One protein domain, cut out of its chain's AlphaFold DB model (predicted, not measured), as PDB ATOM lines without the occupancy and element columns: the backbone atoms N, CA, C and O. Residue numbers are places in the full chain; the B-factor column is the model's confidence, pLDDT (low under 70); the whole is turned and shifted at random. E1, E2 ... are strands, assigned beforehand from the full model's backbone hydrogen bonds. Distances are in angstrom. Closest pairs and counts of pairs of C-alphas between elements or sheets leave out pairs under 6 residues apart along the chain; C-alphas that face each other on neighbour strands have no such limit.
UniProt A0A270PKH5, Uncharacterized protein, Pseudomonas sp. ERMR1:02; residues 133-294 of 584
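What this domain is: This is residues 133 to 294 of the 584 residues of an uncharacterized protein of Pseudomonas sp. ERMR1:02 (UniProt A0A270PKH5). One broad, twisted sheet of eight strands makes the body, each strand folding back beside the one before, and two long loops, residues 166 to 202 and 249 to 267, lie mostly beyond the same end of the strands. The 162 printed residues hold no named helix and eight named strands, E1 to E8, which lie in the sheet in chain order, antiparallel throughout: a meander. The class is all strand, with 78 residues, under half, in named elements. The whole is only just compact, close to loose, with a radius of gyration of the C-alphas of 18.2 A and spans of 54 by 43 by 29 A.

How they stand to each other: The edge strand E1, residues 143 to 152, forms a hairpin with E2, residues 160 to 165, at 162 degrees; N 149 and O 162 are within hydrogen-bond range at 2.8 A. E3, residues 203 to 212, is antiparallel to E2, with N 163 and O 209 2.8 A apart. E4, residues 215 to 225, follows, with N 208 and O 220 at 2.8 A. E5, residues 230 to 237, pairs with E4 through N 221 and O 234, 2.8 A. E6, residues 240 to 248, stands at 176 degrees to E5, with N 235 and O 242 at 2.8 A. E7, residues 268 to 277, has N 272 and O 245 of E6 at 2.8 A. The other edge strand, E8, residues 280 to 293, has N 287 and O 273 of E7 at 2.8 A. E1 and E8 are apart.

Where its parts are: E1 begins at C-alpha 143, (101.702, 94.712, 186.457), and bends by 50 degrees at residue 147. E3 measures 30.5 A from first to last C-alpha. E4 measures 31.1 A and bends by 50 degrees at residue 218. E8, 35.6 A, bends by 67 degrees at residue 284 and ends at C-alpha 293, (136.622, 105.097, 185.279).

The domain as a whole: The C-alphas farthest apart, those of Gly 156 and Ser 260, are 56.3 A apart. The links E2 to E3 and E6 to E7 are long, 37 and 19 residues. The printed part has no cut, and no printed residue is under 70 in pLDDT.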
ATOM      1  N   HIS A 133     103.046  92.470 183.134       94.56
ATOM      2  CA  HIS A 133     104.364  91.969 183.516       94.56
ATOM      3  C   HIS A 133     104.256  91.130 184.786       94.56
ATOM      4  O   HIS A 133     103.919  91.646 185.853       94.56
ATOM      5  N   ASP A 134     104.585  89.847 184.674       94.38
ATOM      6  CA  ASP A 134     104.611  88.937 185.813       94.38
ATOM      7  C   ASP A 134     105.695  89.299 186.828       94.38
ATOM      8  O   ASP A 134     106.782  89.776 186.486       94.38
ATOM      9  N   TYR A 135     105.399  89.007 188.088       95.44
ATOM     10  CA  TYR A 135     106.353  89.072 189.186       95.44
ATOM     11  C   TYR A 135     107.088  87.728 189.325       95.44
ATOM     12  O   TYR A 135     106.488  86.681 189.059       95.44
ATOM     13  N   PRO A 136     108.343  87.707 189.814       95.06
ATOM     14  CA  PRO A 136     109.039  86.467 190.147       95.06
ATOM     15  C   PRO A 136     108.165  85.548 191.012       95.06
ATOM     16  O   PRO A 136     107.620  85.968 192.037       95.06
ATOM     17  N   GLY A 137     108.000  84.295 190.580       92.31
ATOM     18  CA  GLY A 137     107.192  83.302 191.292       92.31
ATOM     19  C   GLY A 137     105.692  83.620 191.374       92.31
ATOM     20  O   GLY A 137     105.023  83.073 192.247       92.31
ATOM     21  N   ASN A 138     105.163  84.491 190.506       92.00
ATOM     22  CA  ASN A 138     103.763  84.940 190.517       92.00
ATOM     23  C   ASN A 138     103.338  85.539 191.867       92.00
ATOM     24  O   ASN A 138     102.212  85.342 192.325       92.00
ATOM     25  N   ALA A 139     104.250  86.260 192.525       94.00
ATOM     26  CA  ALA A 139     104.016  86.809 193.859       94.00
ATOM     27  C   ALA A 139     102.820  87.780 193.932       94.00
ATOM     28  O   ALA A 139     102.268  88.001 195.012       94.00
ATOM     29  N   ARG A 140     102.432  88.381 192.801       91.69
ATOM     30  CA  ARG A 140     101.354  89.370 192.664       91.69
ATOM     31  C   ARG A 140     100.673  89.229 191.295       91.69
ATOM     32  O   ARG A 140     101.283  88.658 190.389       91.69
ATOM     33  N   PRO A 141      99.449  89.770 191.122       92.81
ATOM     34  CA  PRO A 141      98.854  89.936 189.799       92.81
ATOM     35  C   PRO A 141      99.794  90.698 188.851       92.81
ATOM     36  O   PRO A 141     100.510  91.586 189.324       92.81
ATOM     37  N   PRO A 142      99.786  90.397 187.541       94.44
ATOM     38  CA  PRO A 142     100.696  91.028 186.592       94.44
ATOM     39  C   PRO A 142     100.542  92.549 186.559       94.44
ATOM     40  O   PRO A 142      99.425  93.079 186.502       94.44
ATOM     41  N   LEU A 143     101.671  93.258 186.558       95.56
ATOM     42  CA  LEU A 143     101.702  94.712 186.457       95.56
ATOM     43  C   LEU A 143     101.202  95.140 185.064       95.56
ATOM     44  O   LEU A 143     101.784  94.699 184.073       95.56
ATOM     45  N   PRO A 144     100.170  95.996 184.938       95.81
ATOM     46  CA  PRO A 144      99.716  96.494 183.646       95.81
ATOM     47  C   PRO A 144     100.859  97.108 182.843       95.81
ATOM     48  O   PRO A 144     101.668  97.873 183.370       95.81
ATOM     49  N   ARG A 145     100.887  96.805 181.549       94.44
ATOM     50  CA  ARG A 145     101.856  97.352 180.597       94.44
ATOM     51  C   ARG A 145     101.120  97.929 179.399       94.44
ATOM     52  O   ARG A 145     100.101  97.378 178.989       94.44
ATOM     53  N   VAL A 146     101.607  99.039 178.864       96.50
ATOM     54  CA  VAL A 146     101.032  99.669 177.669       96.50
ATOM     55  C   VAL A 146     101.409  98.828 176.457       96.50
ATOM     56  O   VAL A 146     102.580  98.532 176.292       96.50
ATOM     57  N   TRP A 147     100.467  98.459 175.591       95.56
ATOM     58  CA  TRP A 147     100.808  97.814 174.310       95.56
ATOM     59  C   TRP A 147     100.577  98.728 173.115       95.56
ATOM     60  O   TRP A 147     101.113  98.468 172.042       95.56
ATOM     61  N   LYS A 148      99.788  99.795 173.281       97.06
ATOM     62  CA  LYS A 148      99.478 100.729 172.204       97.06
ATOM     63  C   LYS A 148      99.270 102.140 172.735       97.06
ATOM     64  O   LYS A 148      98.561 102.353 173.715       97.06
ATOM     65  N   HIS A 149      99.880 103.097 172.053       97.44
ATOM     66  CA  HIS A 149      99.777 104.525 172.311       97.44
ATOM     67  C   HIS A 149      99.479 105.227 170.991       97.44
ATOM     68  O   HIS A 149     100.252 105.141 170.038       97.44
ATOM     69  N   ILE A 150      98.326 105.876 170.912       97.00
ATOM     70  CA  ILE A 150      97.916 106.673 169.760       97.00
ATOM     71  C   ILE A 150      98.065 108.133 170.145       97.00
ATOM     72  O   ILE A 150      97.508 108.566 171.147       97.00
ATOM     73  N   ILE A 151      98.783 108.886 169.330       95.44
ATOM     74  CA  ILE A 151      98.997 110.314 169.487       95.44
ATOM     75  C   ILE A 151      98.298 110.988 168.313       95.44
ATOM     76  O   ILE A 151      98.723 110.846 167.167       95.44
ATOM     77  N   ASP A 152      97.210 111.699 168.586       94.88
ATOM     78  CA  ASP A 152      96.467 112.507 167.625       94.88
ATOM     79  C   ASP A 152      96.843 113.989 167.798       94.88
ATOM     80  O   ASP A 152      96.364 114.649 168.729       94.88
ATOM     81  N   PRO A 153      97.690 114.551 166.909       94.19
ATOM     82  CA  PRO A 153      98.028 115.969 166.949       94.19
ATOM     83  C   PRO A 153      96.851 116.867 166.546       94.19
ATOM     84  O   PRO A 153      96.945 118.079 166.708       94.19
ATOM     85  N   ARG A 154      95.755 116.312 166.007       93.19
ATOM     86  CA  ARG A 154      94.604 117.052 165.472       93.19
ATOM     87  C   ARG A 154      94.980 118.040 164.360       93.19
ATOM     88  O   ARG A 154      96.019 117.931 163.714       93.19
ATOM     89  N   PHE A 155      94.068 118.968 164.052       92.31
ATOM     90  CA  PHE A 155      94.250 120.062 163.082       92.31
ATOM     91  C   PHE A 155      94.734 119.609 161.691       92.31
ATOM     92  O   PHE A 155      95.539 120.273 161.037       92.31
ATOM     93  N   GLY A 156      94.225 118.461 161.233       90.69
ATOM     94  CA  GLY A 156      94.539 117.891 159.920       90.69
ATOM     95  C   GLY A 156      95.881 117.159 159.837       90.69
ATOM     96  O   GLY A 156      96.270 116.762 158.741       90.69
ATOM     97  N   GLN A 157      96.582 116.971 160.957       92.00
ATOM     98  CA  GLN A 157      97.794 116.157 161.017       92.00
ATOM     99  C   GLN A 157      97.445 114.672 161.199       92.00
ATOM    100  O   GLN A 157      96.466 114.355 161.877       92.00
ATOM    101  N   PRO A 158      98.222 113.745 160.614       91.25
ATOM    102  CA  PRO A 158      97.999 112.319 160.810       91.25
ATOM    103  C   PRO A 158      98.339 111.904 162.245       91.25
ATOM    104  O   PRO A 158      99.325 112.373 162.817       91.25
ATOM    105  N   SER A 159      97.549 110.985 162.803       92.75
ATOM    106  CA  SER A 159      97.866 110.356 164.084       92.75
ATOM    107  C   SER A 159      99.100 109.460 163.958       92.75
ATOM    108  O   SER A 159      99.279 108.766 162.951       92.75
ATOM    109  N   LEU A 160      99.931 109.461 164.995       92.50
ATOM    110  CA  LEU A 160     101.029 108.520 165.178       92.50
ATOM    111  C   LEU A 160     100.542 107.385 166.075       92.50
ATOM    112  O   LEU A 160      99.961 107.632 167.127       92.50
ATOM    113  N   GLU A 161     100.790 106.146 165.675       96.75
ATOM    114  CA  GLU A 161     100.507 104.986 166.512       96.75
ATOM    115  C   GLU A 161     101.817 104.286 166.862       96.75
ATOM    116  O   GLU A 161     102.615 103.960 165.985       96.75
ATOM    117  N   VAL A 162     102.031 104.053 168.152       97.06
ATOM    118  CA  VAL A 162     103.169 103.310 168.685       97.06
ATOM    119  C   VAL A 162     102.642 102.048 169.352       97.06
ATOM    120  O   VAL A 162     101.733 102.116 170.178       97.06
ATOM    121  N   ARG A 163     103.197 100.888 169.000       96.50
ATOM    122  CA  ARG A 163     102.907  99.612 169.663       96.50
ATOM    123  C   ARG A 163     104.128  99.104 170.402       96.50
ATOM    124  O   ARG A 163     105.246  99.242 169.910       96.50
ATOM    125  N   TYR A 164     103.899  98.496 171.555       94.69
ATOM    126  CA  TYR A 164     104.941  97.927 172.390       94.69
ATOM    127  C   TYR A 164     104.754  96.425 172.515       94.69
ATOM    128  O   TYR A 164     103.674  95.948 172.858       94.69
ATOM    129  N   ASP A 165     105.841  95.697 172.304       92.38
ATOM    130  CA  ASP A 165     105.915  94.267 172.540       92.38
ATOM    131  C   ASP A 165     107.038  93.969 173.529       92.38
ATOM    132  O   ASP A 165     108.131  94.531 173.460       92.38
ATOM    133  N   TYR A 166     106.770  93.052 174.450       90.81
ATOM    134  CA  TYR A 166     107.681  92.722 175.553       90.81
ATOM    135  C   TYR A 166     108.161  91.270 175.507       90.81
ATOM    136  O   TYR A 166     109.119  90.898 176.175       90.81
ATOM    137  N   ASN A 167     107.485  90.444 174.707       80.75
ATOM    138  CA  ASN A 167     107.672  89.001 174.637       80.75
ATOM    139  C   ASN A 167     107.827  88.561 173.173       80.75
ATOM    140  O   ASN A 167     107.045  87.751 172.676       80.75
ATOM    141  N   THR A 168     108.798  89.122 172.450       74.81
ATOM    142  CA  THR A 168     109.109  88.679 171.084       74.81
ATOM    143  C   THR A 168     110.244  87.662 171.110       74.81
ATOM    144  O   THR A 168     111.196  87.787 171.878       74.81
ATOM    145  N   ARG A 169     110.158  86.645 170.244       73.50
ATOM    146  CA  ARG A 169     111.173  85.584 170.137       73.50
ATOM    147  C   ARG A 169     112.569  86.126 169.802       73.50
ATOM    148  O   ARG A 169     113.558  85.476 170.134       73.50
ATOM    149  N   ASP A 170     112.625  87.276 169.140       73.94
ATOM    150  CA  ASP A 170     113.861  87.899 168.671       73.94
ATOM    151  C   ASP A 170     114.571  88.716 169.766       73.94
ATOM    152  O   ASP A 170     115.766  88.983 169.645       73.94
ATOM    153  N   LEU A 171     113.886  89.042 170.874       80.56
ATOM    154  CA  LEU A 171     114.498  89.718 172.018       80.56
ATOM    155  C   LEU A 171     115.280  88.732 172.909       80.56
ATOM    156  O   LEU A 171     114.745  87.688 173.316       80.56
ATOM    157  N   PRO A 172     116.522  89.068 173.308       78.88
ATOM    158  CA  PRO A 172     117.237  88.332 174.340       78.88
ATOM    159  C   PRO A 172     116.423  88.254 175.637       78.88
ATOM    160  O   PRO A 172     115.947  89.260 176.160       78.88
ATOM    161  N   GLY A 173     116.266  87.038 176.165       78.69
ATOM    162  CA  GLY A 173     115.455  86.810 177.360       78.69
ATOM    163  C   GLY A 173     113.946  86.909 177.124       78.69
ATOM    164  O   GLY A 173     113.229  87.191 178.070       78.69
ATOM    165  N   SER A 174     113.450  86.675 175.902       74.88
ATOM    166  CA  SER A 174     112.017  86.527 175.585       74.88
ATOM    167  C   SER A 174     111.239  85.847 176.729       74.88
ATOM    168  O   SER A 174     111.549  84.704 177.061       74.88
ATOM    169  N   SER A 175     110.229  86.532 177.292       85.62
ATOM    170  CA  SER A 175     109.423  86.220 178.505       85.62
ATOM    171  C   SER A 175     109.931  86.747 179.861       85.62
ATOM    172  O   SER A 175     109.179  86.742 180.836       85.62
ATOM    173  N   ASN A 176     111.160  87.251 179.936       94.19
ATOM    174  CA  ASN A 176     111.685  87.980 181.093       94.19
ATOM    175  C   ASN A 176     111.189  89.434 181.098       94.19
ATOM    176  O   ASN A 176     110.751  89.957 180.075       94.19
ATOM    177  N   ASN A 177     111.282  90.119 182.238       94.94
ATOM    178  CA  ASN A 177     110.904  91.530 182.351       94.94
ATOM    179  C   ASN A 177     111.697  92.250 183.454       94.94
ATOM    180  O   ASN A 177     112.462  91.639 184.197       94.94
ATOM    181  N   PHE A 178     111.490  93.560 183.587       95.31
ATOM    182  CA  PHE A 178     112.213  94.379 184.561       95.31
ATOM    183  C   PHE A 178     111.903  94.036 186.030       95.31
ATOM    184  O   PHE A 178     112.678  94.397 186.902       95.31
ATOM    185  N   LEU A 179     110.808  93.327 186.326       95.62
ATOM    186  CA  LEU A 179     110.476  92.884 187.687       95.62
ATOM    187  C   LEU A 179     111.245  91.617 188.095       95.62
ATOM    188  O   LEU A 179     111.205  91.231 189.263       95.62
ATOM    189  N   GLY A 180     111.927  90.958 187.151       95.38
ATOM    190  CA  GLY A 180     112.631  89.698 187.380       95.38
ATOM    191  C   GLY A 180     111.806  88.448 187.086       95.38
ATOM    192  O   GLY A 180     112.108  87.388 187.633       95.38
ATOM    193  N   ASN A 181     110.776  88.518 186.235       95.06
ATOM    194  CA  ASN A 181     110.046  87.312 185.827       95.06
ATOM    195  C   ASN A 181     110.981  86.202 185.318       95.06
ATOM    196  O   ASN A 181     111.972  86.486 184.650       95.06
ATOM    197  N   ASN A 182     110.673  84.944 185.634       93.94
ATOM    198  CA  ASN A 182     111.518  83.762 185.403       93.94
ATOM    199  C   ASN A 182     112.899  83.762 186.087       93.94
ATOM    200  O   ASN A 182     113.641  82.787 185.941       93.94
ATOM    201  N   ALA A 183     113.276  84.802 186.835       94.06
ATOM    202  CA  ALA A 183     114.497  84.756 187.624       94.06
ATOM    203  C   ALA A 183     114.309  83.841 188.850       94.06
ATOM    204  O   ALA A 183     113.219  83.795 189.428       94.06
ATOM    205  N   PRO A 184     115.361  83.131 189.295       92.31
ATOM    206  CA  PRO A 184     115.308  82.257 190.466       92.31
ATOM    207  C   PRO A 184     115.408  83.065 191.776       92.31
ATOM    208  O   PRO A 184     116.289  82.825 192.599       92.31
ATOM    209  N   ILE A 185     114.531  84.055 191.946       94.19
ATOM    210  CA  ILE A 185     114.483  84.963 193.099       94.19
ATOM    211  C   ILE A 185     113.081  84.968 193.711       94.19
ATOM    212  O   ILE A 185     112.095  84.650 193.046       94.19
ATOM    213  N   THR A 186     112.994  85.372 194.973       94.31
ATOM    214  CA  THR A 186     111.720  85.572 195.670       94.31
ATOM    215  C   THR A 186     111.416  87.062 195.732       94.31
ATOM    216  O   THR A 186     112.287  87.853 196.094       94.31
ATOM    217  N   TRP A 187     110.178  87.437 195.406       95.44
ATOM    218  CA  TRP A 187     109.720  88.815 195.547       95.44
ATOM    219  C   TRP A 187     109.719  89.268 197.014       95.44
ATOM    220  O   TRP A 187     109.220  88.565 197.895       95.44
ATOM    221  N   ASP A 188     110.248  90.462 197.259       94.19
ATOM    222  CA  ASP A 188     110.399  91.088 198.567       94.19
ATOM    223  C   ASP A 188     109.852  92.528 198.553       94.19
ATOM    224  O   ASP A 188     110.252  93.362 197.738       94.19
ATOM    225  N   ASP A 189     108.953  92.829 199.493       92.00
ATOM    226  CA  ASP A 189     108.195  94.084 199.590       92.00
ATOM    227  C   ASP A 189     108.875  95.174 200.435       92.00
ATOM    228  O   ASP A 189     108.233  96.108 200.918       92.00
ATOM    229  N   ARG A 190     110.197  95.107 200.611       91.19
ATOM    230  CA  ARG A 190     110.964  96.119 201.364       91.19
ATOM    231  C   ARG A 190     111.257  97.413 200.595       91.19
ATOM    232  O   ARG A 190     111.980  98.265 201.107       91.19
ATOM    233  N   GLY A 191     110.706  97.575 199.390       86.06
ATOM    234  CA  GLY A 191     110.891  98.772 198.561       86.06
ATOM    235  C   GLY A 191     112.258  98.856 197.876       86.06
ATOM    236  O   GLY A 191     112.678  99.942 197.487       86.06
ATOM    237  N   LEU A 192     112.955  97.725 197.750       91.19
ATOM    238  CA  LEU A 192     114.179  97.593 196.964       91.19
ATOM    239  C   LEU A 192     113.860  96.956 195.611       91.19
ATOM    240  O   LEU A 192     112.882  96.217 195.477       91.19
ATOM    241  N   ASP A 193     114.710  97.216 194.623       94.38
ATOM    242  CA  ASP A 193     114.602  96.551 193.332       94.38
ATOM    243  C   ASP A 193     114.953  95.063 193.474       94.38
ATOM    244  O   ASP A 193     116.045  94.693 193.915       94.38
ATOM    245  N   ASN A 194     114.001  94.201 193.127       95.12
ATOM    246  CA  ASN A 194     114.146  92.764 193.293       95.12
ATOM    247  C   ASN A 194     115.105  92.154 192.262       95.12
ATOM    248  O   ASN A 194     115.762  91.161 192.578       95.12
ATOM    249  N   LEU A 195     115.256  92.750 191.075       95.69
ATOM    250  CA  LEU A 195     116.116  92.198 190.030       95.69
ATOM    251  C   LEU A 195     117.601  92.205 190.438       95.69
ATOM    252  O   LEU A 195     118.360  91.322 190.041       95.69
ATOM    253  N   TYR A 196     117.998  93.106 191.342       95.19
ATOM    254  CA  TYR A 196     119.353  93.176 191.904       95.19
ATOM    255  C   TYR A 196     119.751  91.955 192.753       95.19
ATOM    256  O   TYR A 196     120.930  91.792 193.080       95.19
ATOM    257  N   GLN A 197     118.800  91.080 193.101       94.31
ATOM    258  CA  GLN A 197     119.084  89.788 193.734       94.31
ATOM    259  C   GLN A 197     119.684  88.767 192.752       94.31
ATOM    260  O   GLN A 197     120.284  87.782 193.183       94.31
ATOM    261  N   VAL A 198     119.527  88.973 191.440       93.31
ATOM    262  CA  VAL A 198     119.958  88.015 190.420       93.31
ATOM    263  C   VAL A 198     121.480  88.000 190.285       93.31
ATOM    264  O   VAL A 198     122.108  88.999 189.942       93.31
ATOM    265  N   THR A 199     122.078  86.829 190.494       89.38
ATOM    266  CA  THR A 199     123.528  86.604 190.370       89.38
ATOM    267  C   THR A 199     123.931  85.893 189.085       89.38
ATOM    268  O   THR A 199     125.113  85.689 188.875       89.38
ATOM    269  N   SER A 200     122.993  85.544 188.206       89.50
ATOM    270  CA  SER A 200     123.276  84.974 186.884       89.50
ATOM    271  C   SER A 200     123.062  86.008 185.775       89.50
ATOM    272  O   SER A 200     122.602  87.127 186.019       89.50
ATOM    273  N   ARG A 201     123.381  85.640 184.528       92.00
ATOM    274  CA  ARG A 201     122.971  86.434 183.365       92.00
ATOM    275  C   ARG A 201     121.444  86.499 183.320       92.00
ATOM    276  O   ARG A 201     120.784  85.470 183.205       92.00
ATOM    277  N   TYR A 202     120.913  87.714 183.326       94.31
ATOM    278  CA  TYR A 202     119.505  87.988 183.092       94.31
ATOM    279  C   TYR A 202     119.387  89.165 182.139       94.31
ATOM    280  O   TYR A 202     120.042  90.193 182.325       94.31
ATOM    281  N   GLN A 203     118.592  88.968 181.097       95.31
ATOM    282  CA  GLN A 203     118.281  89.970 180.093       95.31
ATOM    283  C   GLN A 203     116.778  89.983 179.873       95.31
ATOM    284  O   GLN A 203     116.120  88.952 180.029       95.31
ATOM    285  N   TYR A 204     116.262  91.148 179.526       96.00
ATOM    286  CA  TYR A 204     114.893  91.356 179.078       96.00
ATOM    287  C   TYR A 204     114.901  92.488 178.055       96.00
ATOM    288  O   TYR A 204     115.893  93.215 177.942       96.00
ATOM    289  N   GLY A 205     113.806  92.663 177.325       94.75
ATOM    290  CA  GLY A 205     113.761  93.703 176.316       94.75
ATOM    291  C   GLY A 205     112.381  94.244 176.019       94.75
ATOM    292  O   GLY A 205     111.369  93.771 176.537       94.75
ATOM    293  N   THR A 206     112.370  95.263 175.174       94.56
ATOM    294  CA  THR A 206     111.163  95.875 174.625       94.56
ATOM    295  C   THR A 206     111.334  96.057 173.125       94.56
ATOM    296  O   THR A 206     112.439  96.270 172.631       94.56
ATOM    297  N   THR A 207     110.239  95.961 172.382       95.12
ATOM    298  CA  THR A 207     110.159  96.417 170.997       95.12
ATOM    299  C   THR A 207     109.129  97.530 170.911       95.12
ATOM    300  O   THR A 207     108.001  97.354 171.348       95.12
ATOM    301  N   GLU A 208     109.513  98.658 170.337       96.12
ATOM    302  CA  GLU A 208     108.660  99.813 170.070       96.12
ATOM    303  C   GLU A 208     108.476  99.939 168.555       96.12
ATOM    304  O   GLU A 208     109.457 100.107 167.834       96.12
ATOM    305  N   ARG A 209     107.242  99.844 168.057       96.50
ATOM    306  CA  ARG A 209     106.895  99.856 166.626       96.50
ATOM    307  C   ARG A 209     106.066 101.082 166.291       96.50
ATOM    308  O   ARG A 209     105.014 101.289 166.884       96.50
ATOM    309  N   HIS A 210     106.511 101.865 165.321       96.94
ATOM    310  CA  HIS A 210     105.845 103.079 164.859       96.94
ATOM    311  C   HIS A 210     105.036 102.780 163.605       96.94
ATOM    312  O   HIS A 210     105.556 102.197 162.651       96.94
ATOM    313  N   PHE A 211     103.788 103.231 163.587       94.56
ATOM    314  CA  PHE A 211     102.848 103.048 162.493       94.56
ATOM    315  C   PHE A 211     102.387 104.393 161.932       94.56
ATOM    316  O   PHE A 211     102.030 105.310 162.672       94.56
ATOM    317  N   VAL A 212     102.328 104.476 160.604       86.00
ATOM    318  CA  VAL A 212     101.718 105.586 159.862       86.00
ATOM    319  C   VAL A 212     100.670 104.998 158.928       86.00
ATOM    320  O   VAL A 212     100.971 104.112 158.130       86.00
ATOM    321  N   ALA A 213      99.421 105.462 159.044       82.31
ATOM    322  CA  ALA A 213      98.288 104.956 158.260       82.31
ATOM    323  C   ALA A 213      98.147 103.413 158.285       82.31
ATOM    324  O   ALA A 213      97.795 102.789 157.286       82.31
ATOM    325  N   GLY A 214      98.444 102.793 159.434       85.50
ATOM    326  CA  GLY A 214      98.353 101.343 159.642       85.50
ATOM    327  C   GLY A 214      99.540 100.522 159.127       85.50
ATOM    328  O   GLY A 214      99.557  99.311 159.340       85.50
ATOM    329  N   ALA A 215     100.541 101.144 158.497       90.25
ATOM    330  CA  ALA A 215     101.776 100.483 158.080       90.25
ATOM    331  C   ALA A 215     102.902 100.738 159.089       90.25
ATOM    332  O   ALA A 215     103.107 101.880 159.500       90.25
ATOM    333  N   GLU A 216     103.637  99.692 159.471       93.50
ATOM    334  CA  GLU A 216     104.849  99.827 160.287       93.50
ATOM    335  C   GLU A 216     105.934 100.541 159.469       93.50
ATOM    336  O   GLU A 216     106.237 100.138 158.344       93.50
ATOM    337  N   VAL A 217     106.505 101.614 160.017       94.81
ATOM    338  CA  VAL A 217     107.516 102.441 159.332       94.81
ATOM    339  C   VAL A 217     108.883 102.411 160.008       94.81
ATOM    340  O   VAL A 217     109.893 102.698 159.363       94.81
ATOM    341  N   ARG A 218     108.928 102.077 161.300       95.81
ATOM    342  CA  ARG A 218     110.144 102.013 162.114       95.81
ATOM    343  C   ARG A 218     109.893 101.110 163.312       95.81
ATOM    344  O   ARG A 218     108.811 101.166 163.890       95.81
ATOM    345  N   PHE A 219     110.902 100.362 163.741       95.12
ATOM    346  CA  PHE A 219     110.866  99.726 165.054       95.12
ATOM    347  C   PHE A 219     112.209  99.809 165.775       95.12
ATOM    348  O   PHE A 219     113.263  99.930 165.148       95.12
ATOM    349  N   ILE A 220     112.148  99.797 167.103       96.88
ATOM    350  CA  ILE A 220     113.288  99.941 168.005       96.88
ATOM    351  C   ILE A 220     113.242  98.796 169.011       96.88
ATOM    352  O   ILE A 220     112.273  98.660 169.753       96.88
ATOM    353  N   GLU A 221     114.286  97.981 169.040       96.19
ATOM    354  CA  GLU A 221     114.468  96.895 170.001       96.19
ATOM    355  C   GLU A 221     115.470  97.343 171.066       96.19
ATOM    356  O   GLU A 221     116.541  97.847 170.727       96.19
ATOM    357  N   ARG A 222     115.143  97.171 172.348       96.94
ATOM    358  CA  ARG A 222     116.036  97.489 173.471       96.94
ATOM    359  C   ARG A 222     116.242  96.262 174.335       96.94
ATOM    360  O   ARG A 222     115.264  95.639 174.736       96.94
ATOM    361  N   THR A 223     117.494  95.969 174.665       97.06
ATOM    362  CA  THR A 223     117.876  94.898 175.590       97.06
ATOM    363  C   THR A 223     118.512  95.503 176.830       97.06
ATOM    364  O   THR A 223     119.448  96.299 176.740       97.06
ATOM    365  N   PHE A 224     118.036  95.073 177.991       97.19
ATOM    366  CA  PHE A 224     118.521  95.482 179.301       97.19
ATOM    367  C   PHE A 224     119.197  94.302 179.998       97.19
ATOM    368  O   PHE A 224     118.764  93.157 179.847       97.19
ATOM    369  N   ASN A 225     120.233  94.566 180.791       95.88
ATOM    370  CA  ASN A 225     120.821  93.566 181.680       95.88
ATOM    371  C   ASN A 225     120.120  93.540 183.059       95.88
ATOM    372  O   ASN A 225     119.180  94.289 183.334       95.88
ATOM    373  N   ARG A 226     120.609  92.678 183.956       94.94
ATOM    374  CA  ARG A 226     120.096  92.472 185.323       94.94
ATOM    375  C   ARG A 226     120.156  93.689 186.261       94.94
ATOM    376  O   ARG A 226     119.668  93.602 187.377       94.94
ATOM    377  N   PHE A 227     120.786  94.788 185.847       96.31
ATOM    378  CA  PHE A 227     120.829  96.051 186.596       96.31
ATOM    379  C   PHE A 227     120.118  97.182 185.837       96.31
ATOM    380  O   PHE A 227     120.404  98.353 186.062       96.31
ATOM    381  N   HIS A 228     119.203  96.827 184.925       96.94
ATOM    382  CA  HIS A 228     118.426  97.741 184.075       96.94
ATOM    383  C   HIS A 228     119.277  98.630 183.160       96.94
ATOM    384  O   HIS A 228     118.809  99.658 182.676       96.94
ATOM    385  N   LEU A 229     120.521  98.231 182.892       97.75
ATOM    386  CA  LEU A 229     121.397  98.954 181.980       97.75
ATOM    387  C   LEU A 229     121.102  98.508 180.545       97.75
ATOM    388  O   LEU A 229     121.045  97.304 180.283       97.75
ATOM    389  N   ILE A 230     120.919  99.459 179.625       98.00
ATOM    390  CA  ILE A 230     120.681  99.174 178.202       98.00
ATOM    391  C   ILE A 230     121.976  98.643 177.586       98.00
ATOM    392  O   ILE A 230     122.896  99.405 177.296       98.00
ATOM    393  N   SER A 231     122.046  97.333 177.368       97.19
ATOM    394  CA  SER A 231     123.188  96.690 176.715       97.19
ATOM    395  C   SER A 231     123.112  96.773 175.190       97.19
ATOM    396  O   SER A 231     124.136  96.675 174.518       97.19
ATOM    397  N   GLU A 232     121.908  96.938 174.637       97.44
ATOM    398  CA  GLU A 232     121.695  97.047 173.194       97.44
ATOM    399  C   GLU A 232     120.462  97.897 172.868       97.44
ATOM    400  O   GLU A 232     119.405  97.713 173.472       97.44
ATOM    401  N   GLU A 233     120.583  98.776 171.877       97.81
ATOM    402  CA  GLU A 233     119.459  99.411 171.189       97.81
ATOM    403  C   GLU A 233     119.625  99.230 169.677       97.81
ATOM    404  O   GLU A 233     120.658  99.583 169.107       97.81
ATOM    405  N   LYS A 234     118.607  98.690 169.012       96.00
ATOM    406  CA  LYS A 234     118.607  98.432 167.573       96.00
ATOM    407  C   LYS A 234     117.402  99.099 166.926       96.00
ATOM    408  O   LYS A 234     116.267  98.691 167.142       96.00
ATOM    409  N   THR A 235     117.655 100.114 166.108       97.31
ATOM    410  CA  THR A 235     116.639 100.804 165.309       97.31
ATOM    411  C   THR A 235     116.659 100.279 163.879       97.31
ATOM    412  O   THR A 235     117.705 100.292 163.232       97.31
ATOM    413  N   THR A 236     115.494  99.892 163.364       96.12
ATOM    414  CA  THR A 236     115.295  99.536 161.956       96.12
ATOM    415  C   THR A 236     114.295 100.495 161.318       96.12
ATOM    416  O   THR A 236     113.206 100.708 161.855       96.12
ATOM    417  N   GLN A 237     114.652 101.070 160.171       95.88
ATOM    418  CA  GLN A 237     113.774 101.936 159.380       95.88
ATOM    419  C   GLN A 237     113.986 101.676 157.886       95.88
ATOM    420  O   GLN A 237     115.071 101.902 157.339       95.88
ATOM    421  N   GLY A 238     112.941 101.192 157.211       92.69
ATOM    422  CA  GLY A 238     113.079 100.667 155.852       92.69
ATOM    423  C   GLY A 238     114.107  99.530 155.814       92.69
ATOM    424  O   GLY A 238     114.003  98.585 156.587       92.69
ATOM    425  N   ASN A 239     115.113  99.635 154.938       93.12
ATOM    426  CA  ASN A 239     116.206  98.655 154.868       93.12
ATOM    427  C   ASN A 239     117.408  99.004 155.766       93.12
ATOM    428  O   ASN A 239     118.376  98.257 155.773       93.12
ATOM    429  N   ASN A 240     117.395 100.127 156.490       95.31
ATOM    430  CA  ASN A 240     118.542 100.574 157.283       95.31
ATOM    431  C   ASN A 240     118.426 100.104 158.732       95.31
ATOM    432  O   ASN A 240     117.356 100.199 159.335       95.31
ATOM    433  N   VAL A 241     119.549  99.666 159.298       95.81
ATOM    434  CA  VAL A 241     119.668  99.255 160.697       95.81
ATOM    435  C   VAL A 241     120.786 100.049 161.363       95.81
ATOM    436  O   VAL A 241     121.914 100.081 160.871       95.81
ATOM    437  N   GLN A 242     120.481 100.660 162.505       97.25
ATOM    438  CA  GLN A 242     121.465 101.212 163.430       97.25
ATOM    439  C   GLN A 242     121.413 100.415 164.731       97.25
ATOM    440  O   GLN A 242     120.347 100.268 165.323       97.25
ATOM    441  N   GLN A 243     122.561  99.919 165.183       96.62
ATOM    442  CA  GLN A 243     122.685  99.122 166.401       96.62
ATOM    443  C   GLN A 243     123.728  99.753 167.322       96.62
ATOM    444  O   GLN A 243     124.875  99.941 166.919       96.62
ATOM    445  N   VAL A 244     123.335 100.080 168.548       98.31
ATOM    446  CA  VAL A 244     124.197 100.610 169.606       98.31
ATOM    447  C   VAL A 244     124.362  99.529 170.664       98.31
ATOM    448  O   VAL A 244     123.378  99.084 171.246       98.31
ATOM    449  N   LEU A 245     125.596  99.099 170.911       98.06
ATOM    450  CA  LEU A 245     125.944  98.110 171.927       98.06
ATOM    451  C   LEU A 245     126.739  98.784 173.038       98.06
ATOM    452  O   LEU A 245     127.761  99.420 172.769       98.06
ATOM    453  N   THR A 246     126.311  98.598 174.281       98.62
ATOM    454  CA  THR A 246     127.008  99.120 175.458       98.62
ATOM    455  C   THR A 246     127.497  97.967 176.315       98.62
ATOM    456  O   THR A 246     126.719  97.109 176.723       98.62
ATOM    457  N   HIS A 247     128.796  97.963 176.611       98.31
ATOM    458  CA  HIS A 247     129.407  97.034 177.560       98.31
ATOM    459  C   HIS A 247     129.714  97.773 178.859       98.31
ATOM    460  O   HIS A 247     130.426  98.784 178.837       98.31
ATOM    461  N   TYR A 248     129.196  97.277 179.980       98.19
ATOM    462  CA  TYR A 248     129.397  97.868 181.301       98.19
ATOM    463  C   TYR A 248     130.422  97.079 182.117       98.19
ATOM    464  O   TYR A 248     130.640  95.890 181.902       98.19
ATOM    465  N   TYR A 249     131.007  97.717 183.132       96.88
ATOM    466  CA  TYR A 249     131.866  97.017 184.099       96.88
ATOM    467  C   TYR A 249     131.126  95.892 184.845       96.88
ATOM    468  O   TYR A 249     131.738  94.901 185.235       96.88
ATOM    469  N   ALA A 250     129.809  96.022 185.028       95.44
ATOM    470  CA  ALA A 250     128.946  94.991 185.600       95.44
ATOM    471  C   ALA A 250     128.895  93.694 184.775       95.44
ATOM    472  O   ALA A 250     128.555  92.641 185.320       95.44
ATOM    473  N   ASP A 251     129.212  93.770 183.480       94.38
ATOM    474  CA  ASP A 251     129.156  92.642 182.552       94.38
ATOM    475  C   ASP A 251     130.496  91.879 182.472       94.38
ATOM    476  O   ASP A 251     130.557  90.820 181.848       94.38
ATOM    477  N   ASP A 252     131.561  92.382 183.117       92.81
ATOM    478  CA  ASP A 252     132.890  91.745 183.140       92.81
ATOM    479  C   ASP A 252     132.910  90.445 183.964       92.81
ATOM    480  O   ASP A 252     133.716  89.550 183.703       92.81
ATOM    481  N   ASP A 253     132.040  90.339 184.973       90.38
ATOM    482  CA  ASP A 253     131.895  89.158 185.826       90.38
ATOM    483  C   ASP A 253     130.433  88.998 186.256       90.38
ATOM    484  O   ASP A 253     129.912  89.691 187.144       90.38
ATOM    485  N   LEU A 254     129.762  88.067 185.584       89.81
ATOM    486  CA  LEU A 254     128.341  87.829 185.763       89.81
ATOM    487  C   LEU A 254     128.029  87.027 187.015       89.81
ATOM    488  O   LEU A 254     126.875  87.053 187.406       89.81
ATOM    489  N   ASP A 255     128.993  86.399 187.683       88.38
ATOM    490  CA  ASP A 255     128.718  85.584 188.875       88.38
ATOM    491  C   ASP A 255     128.686  86.430 190.163       88.38
ATOM    492  O   ASP A 255     128.213  85.990 191.216       88.38
ATOM    493  N   LYS A 256     129.157  87.681 190.096       92.00
ATOM    494  CA  LYS A 256     129.151  88.613 191.230       92.00
ATOM    495  C   LYS A 256     127.761  89.165 191.526       92.00
ATOM    496  O   LYS A 256     127.110  89.740 190.651       92.00
ATOM    497  N   SER A 257     127.367  89.107 192.798       92.94
ATOM    498  CA  SER A 257     126.237  89.882 193.321       92.94
ATOM    499  C   SER A 257     126.489  91.381 193.182       92.94
ATOM    500  O   SER A 257     127.643  91.813 193.147       92.94
ATOM    501  N   PHE A 258     125.426  92.191 193.178       94.31
ATOM    502  CA  PHE A 258     125.559  93.647 193.084       94.31
ATOM    503  C   PHE A 258     126.496  94.238 194.150       94.31
ATOM    504  O   PHE A 258     127.360  95.044 193.831       94.31
ATOM    505  N   SER A 259     126.406  93.776 195.401       94.00
ATOM    506  CA  SER A 259     127.276  94.241 196.493       94.00
ATOM    507  C   SER A 259     128.757  93.881 196.324       94.00
ATOM    508  O   SER A 259     129.598  94.454 197.011       94.00
ATOM    509  N   SER A 260     129.078  92.935 195.435       95.44
ATOM    510  CA  SER A 260     130.450  92.515 195.113       95.44
ATOM    511  C   SER A 260     130.953  93.088 193.783       95.44
ATOM    512  O   SER A 260     132.095  92.825 193.395       95.44
ATOM    513  N   GLN A 261     130.114  93.837 193.062       95.69
ATOM    514  CA  GLN A 261     130.504  94.538 191.844       95.69
ATOM    515  C   GLN A 261     131.466  95.696 192.170       95.69
ATOM    516  O   GLN A 261     131.422  96.252 193.271       95.69
ATOM    517  N   PRO A 262     132.357  96.085 191.238       95.62
ATOM    518  CA  PRO A 262     133.198  97.257 191.442       95.62
ATOM    519  C   PRO A 262     132.332  98.533 191.541       95.62
ATOM    520  O   PRO A 262     131.253  98.580 190.943       95.62
ATOM    521  N   PRO A 263     132.779  99.591 192.245       96.00
ATOM    522  CA  PRO A 263     131.987 100.815 192.424       96.00
ATOM    523  C   PRO A 263     131.495 101.460 191.119       96.00
ATOM    524  O   PRO A 263     130.413 102.033 191.078       96.00
ATOM    525  N   GLN A 264     132.262 101.319 190.037       96.38
ATOM    526  CA  GLN A 264     131.936 101.825 188.703       96.38
ATOM    527  C   GLN A 264     131.103 100.857 187.842       96.38
ATOM    528  O   GLN A 264     131.012 101.053 186.634       96.38
ATOM    529  N   CYS A 265     130.527  99.791 188.411       96.25
ATOM    530  CA  CYS A 265     129.904  98.701 187.648       96.25
ATOM    531  C   CYS A 265     128.818  99.143 186.655       96.25
ATOM    532  O   CYS A 265     128.689  98.545 185.590       96.25
ATOM    533  N   GLN A 266     128.074 100.202 186.969       96.88
ATOM    534  CA  GLN A 266     127.007 100.724 186.112       96.88
ATOM    535  C   GLN A 266     127.496 101.720 185.049       96.88
ATOM    536  O   GLN A 266     126.705 102.169 184.224       96.88
ATOM    537  N   LEU A 267     128.785 102.073 185.045       98.19
ATOM    538  CA  LEU A 267     129.354 102.984 184.055       98.19
ATOM    539  C   LEU A 267     129.752 102.220 182.783       98.19
ATOM    540  O   LEU A 267     130.227 101.080 182.867       98.19
ATOM    541  N   PRO A 268     129.568 102.818 181.595       97.88
ATOM    542  CA  PRO A 268     129.970 102.189 180.348       97.88
ATOM    543  C   PRO A 268     131.495 102.079 180.273       97.88
ATOM    544  O   PRO A 268     132.239 102.988 180.660       97.88
ATOM    545  N   ARG A 269     131.961 100.951 179.740       97.38
ATOM    546  CA  ARG A 269     133.366 100.680 179.423       97.38
ATOM    547  C   ARG A 269     133.635 100.824 177.924       97.38
ATOM    548  O   ARG A 269     134.704 101.280 177.519       97.38
ATOM    549  N   SER A 270     132.655 100.467 177.098       98.38
ATOM    550  CA  SER A 270     132.676 100.731 175.660       98.38
ATOM    551  C   SER A 270     131.270 100.897 175.105       98.38
ATOM    552  O   SER A 270     130.356 100.186 175.522       98.38
ATOM    553  N   VAL A 271     131.132 101.778 174.119       98.69
ATOM    554  CA  VAL A 271     129.919 101.937 173.314       98.69
ATOM    555  C   VAL A 271     130.300 101.753 171.853       98.69
ATOM    556  O   VAL A 271     131.149 102.480 171.336       98.69
ATOM    557  N   GLU A 272     129.696 100.779 171.183       98.38
ATOM    558  CA  GLU A 272     129.877 100.530 169.757       98.38
ATOM    559  C   GLU A 272     128.590 100.859 169.005       98.38
ATOM    560  O   GLU A 272     127.530 100.337 169.327       98.38
ATOM    561  N   THR A 273     128.677 101.702 167.979       98.19
ATOM    562  CA  THR A 273     127.582 101.945 167.036       98.19
ATOM    563  C   THR A 273     127.909 101.295 165.700       98.19
ATOM    564  O   THR A 273     128.990 101.509 165.152       98.19
ATOM    565  N   ARG A 274     126.977 100.504 165.174       96.25
ATOM    566  CA  ARG A 274     127.065  99.810 163.887       96.25
ATOM    567  C   ARG A 274     125.931 100.263 162.985       96.25
ATOM    568  O   ARG A 274     124.808 100.454 163.448       96.25
ATOM    569  N   TRP A 275     126.224 100.361 161.696       96.25
ATOM    570  CA  TRP A 275     125.224 100.590 160.660       96.25
ATOM    571  C   TRP A 275     125.270  99.433 159.679       96.25
ATOM    572  O   TRP A 275     126.356  99.033 159.264       96.25
ATOM    573  N   SER A 276     124.110  98.893 159.326       94.94
ATOM    574  CA  SER A 276     123.956  97.773 158.396       94.94
ATOM    575  C   SER A 276     122.641  97.877 157.624       94.94
ATOM    576  O   SER A 276     121.865  98.817 157.814       94.94
ATOM    577  N   LEU A 277     122.412  96.926 156.716       93.50
ATOM    578  CA  LEU A 277     121.132  96.769 156.034       93.50
ATOM    579  C   LEU A 277     120.395  95.540 156.580       93.50
ATOM    580  O   LEU A 277     121.032  94.605 157.065       93.50
ATOM    581  N   VAL A 278     119.064  95.508 156.489       88.62
ATOM    582  CA  VAL A 278     118.265  94.355 156.956       88.62
ATOM    583  C   VAL A 278     118.639  93.081 156.189       88.62
ATOM    584  O   VAL A 278     118.747  92.009 156.779       88.62
ATOM    585  N   ASP A 279     118.891  93.203 154.886       86.31
ATOM    586  CA  ASP A 279     119.305  92.112 153.998       86.31
ATOM    587  C   ASP A 279     120.815  91.805 154.039       86.31
ATOM    588  O   ASP A 279     121.258  90.801 153.475       86.31
ATOM    589  N   ASN A 280     121.610  92.623 154.736       83.06
ATOM    590  CA  ASN A 280     123.040  92.405 154.929       83.06
ATOM    591  C   ASN A 280     123.495  92.851 156.324       83.06
ATOM    592  O   ASN A 280     123.843  94.012 156.557       83.06
ATOM    593  N   SER A 281     123.582  91.882 157.235       73.38
ATOM    594  CA  SER A 281     123.986  92.106 158.624       73.38
ATOM    595  C   SER A 281     125.486  92.355 158.817       73.38
ATOM    596  O   SER A 281     125.903  92.579 159.951       73.38
ATOM    597  N   THR A 282     126.313  92.294 157.765       79.56
ATOM    598  CA  THR A 282     127.727  92.688 157.862       79.56
ATOM    599  C   THR A 282     127.797  94.213 157.861       79.56
ATOM    600  O   THR A 282     127.486  94.813 156.832       79.56
ATOM    601  N   PRO A 283     128.183  94.863 158.976       72.88
ATOM    602  CA  PRO A 283     128.144  96.314 159.051       72.88
ATOM    603  C   PRO A 283     129.222  96.919 158.134       72.88
ATOM    604  O   PRO A 283     130.407  96.672 158.368       72.88
ATOM    605  N   PRO A 284     128.874  97.717 157.102       76.81
ATOM    606  CA  PRO A 284     129.855  98.463 156.309       76.81
ATOM    607  C   PRO A 284     130.664  99.469 157.135       76.81
ATOM    608  O   PRO A 284     131.727  99.903 156.693       76.81
ATOM    609  N   HIS A 285     130.162  99.866 158.307       86.94
ATOM    610  CA  HIS A 285     130.787 100.863 159.165       86.94
ATOM    611  C   HIS A 285     130.455 100.607 160.636       86.94
ATOM    612  O   HIS A 285     129.315 100.282 160.979       86.94
ATOM    613  N   SER A 286     131.444 100.800 161.507       93.38
ATOM    614  CA  SER A 286     131.250 100.847 162.954       93.38
ATOM    615  C   SER A 286     132.108 101.937 163.590       93.38
ATOM    616  O   SER A 286     133.135 102.364 163.058       93.38
ATOM    617  N   GLN A 287     131.648 102.427 164.735       96.62
ATOM    618  CA  GLN A 287     132.314 103.436 165.544       96.62
ATOM    619  C   GLN A 287     132.327 102.977 166.992       96.62
ATOM    620  O   GLN A 287     131.290 102.600 167.528       96.62
ATOM    621  N   THR A 288     133.487 103.046 167.638       97.69
ATOM    622  CA  THR A 288     133.637 102.652 169.039       97.69
ATOM    623  C   THR A 288     134.131 103.829 169.860       97.69
ATOM    624  O   THR A 288     135.114 104.476 169.503       97.69
ATOM    625  N   VAL A 289     133.465 104.075 170.983       98.50
ATOM    626  CA  VAL A 289     133.952 104.929 172.064       98.50
ATOM    627  C   VAL A 289     134.386 104.026 173.212       98.50
ATOM    628  O   VAL A 289     133.653 103.116 173.599       98.50
ATOM    629  N   LEU A 290     135.578 104.265 173.750       98.56
ATOM    630  CA  LEU A 290     136.107 103.545 174.909       98.56
ATOM    631  C   LEU A 290     136.209 104.501 176.089       98.56
ATOM    632  O   LEU A 290     136.677 105.625 175.916       98.56
ATOM    633  N   THR A 291     135.818 104.047 177.274       98.50
ATOM    634  CA  THR A 291     135.848 104.840 178.505       98.50
ATOM    635  C   THR A 291     136.433 104.033 179.653       98.50
ATOM    636  O   THR A 291     136.192 102.834 179.786       98.50
ATOM    637  N   SER A 292     137.212 104.693 180.505       98.38
ATOM    638  CA  SER A 292     137.716 104.125 181.756       98.38
ATOM    639  C   SER A 292     137.339 105.007 182.931       98.38
ATOM    640  O   SER A 292     137.390 106.229 182.816       98.38
ATOM    641  N   HIS A 293     136.999 104.390 184.060       98.38
ATOM    642  CA  HIS A 293     136.622 105.097 185.279       98.38
ATOM    643  C   HIS A 293     137.424 104.597 186.482       98.38
ATOM    644  O   HIS A 293     137.775 103.414 186.557       98.38
ATOM    645  N   ASP A 294     137.713 105.495 187.423       96.88
ATOM    646  CA  ASP A 294     138.252 105.119 188.731       96.88
ATOM    647  C   ASP A 294     137.159 104.532 189.653       96.88
ATOM    648  O   ASP A 294     135.988 104.413 189.290       96.88
TER     649      ASP A 294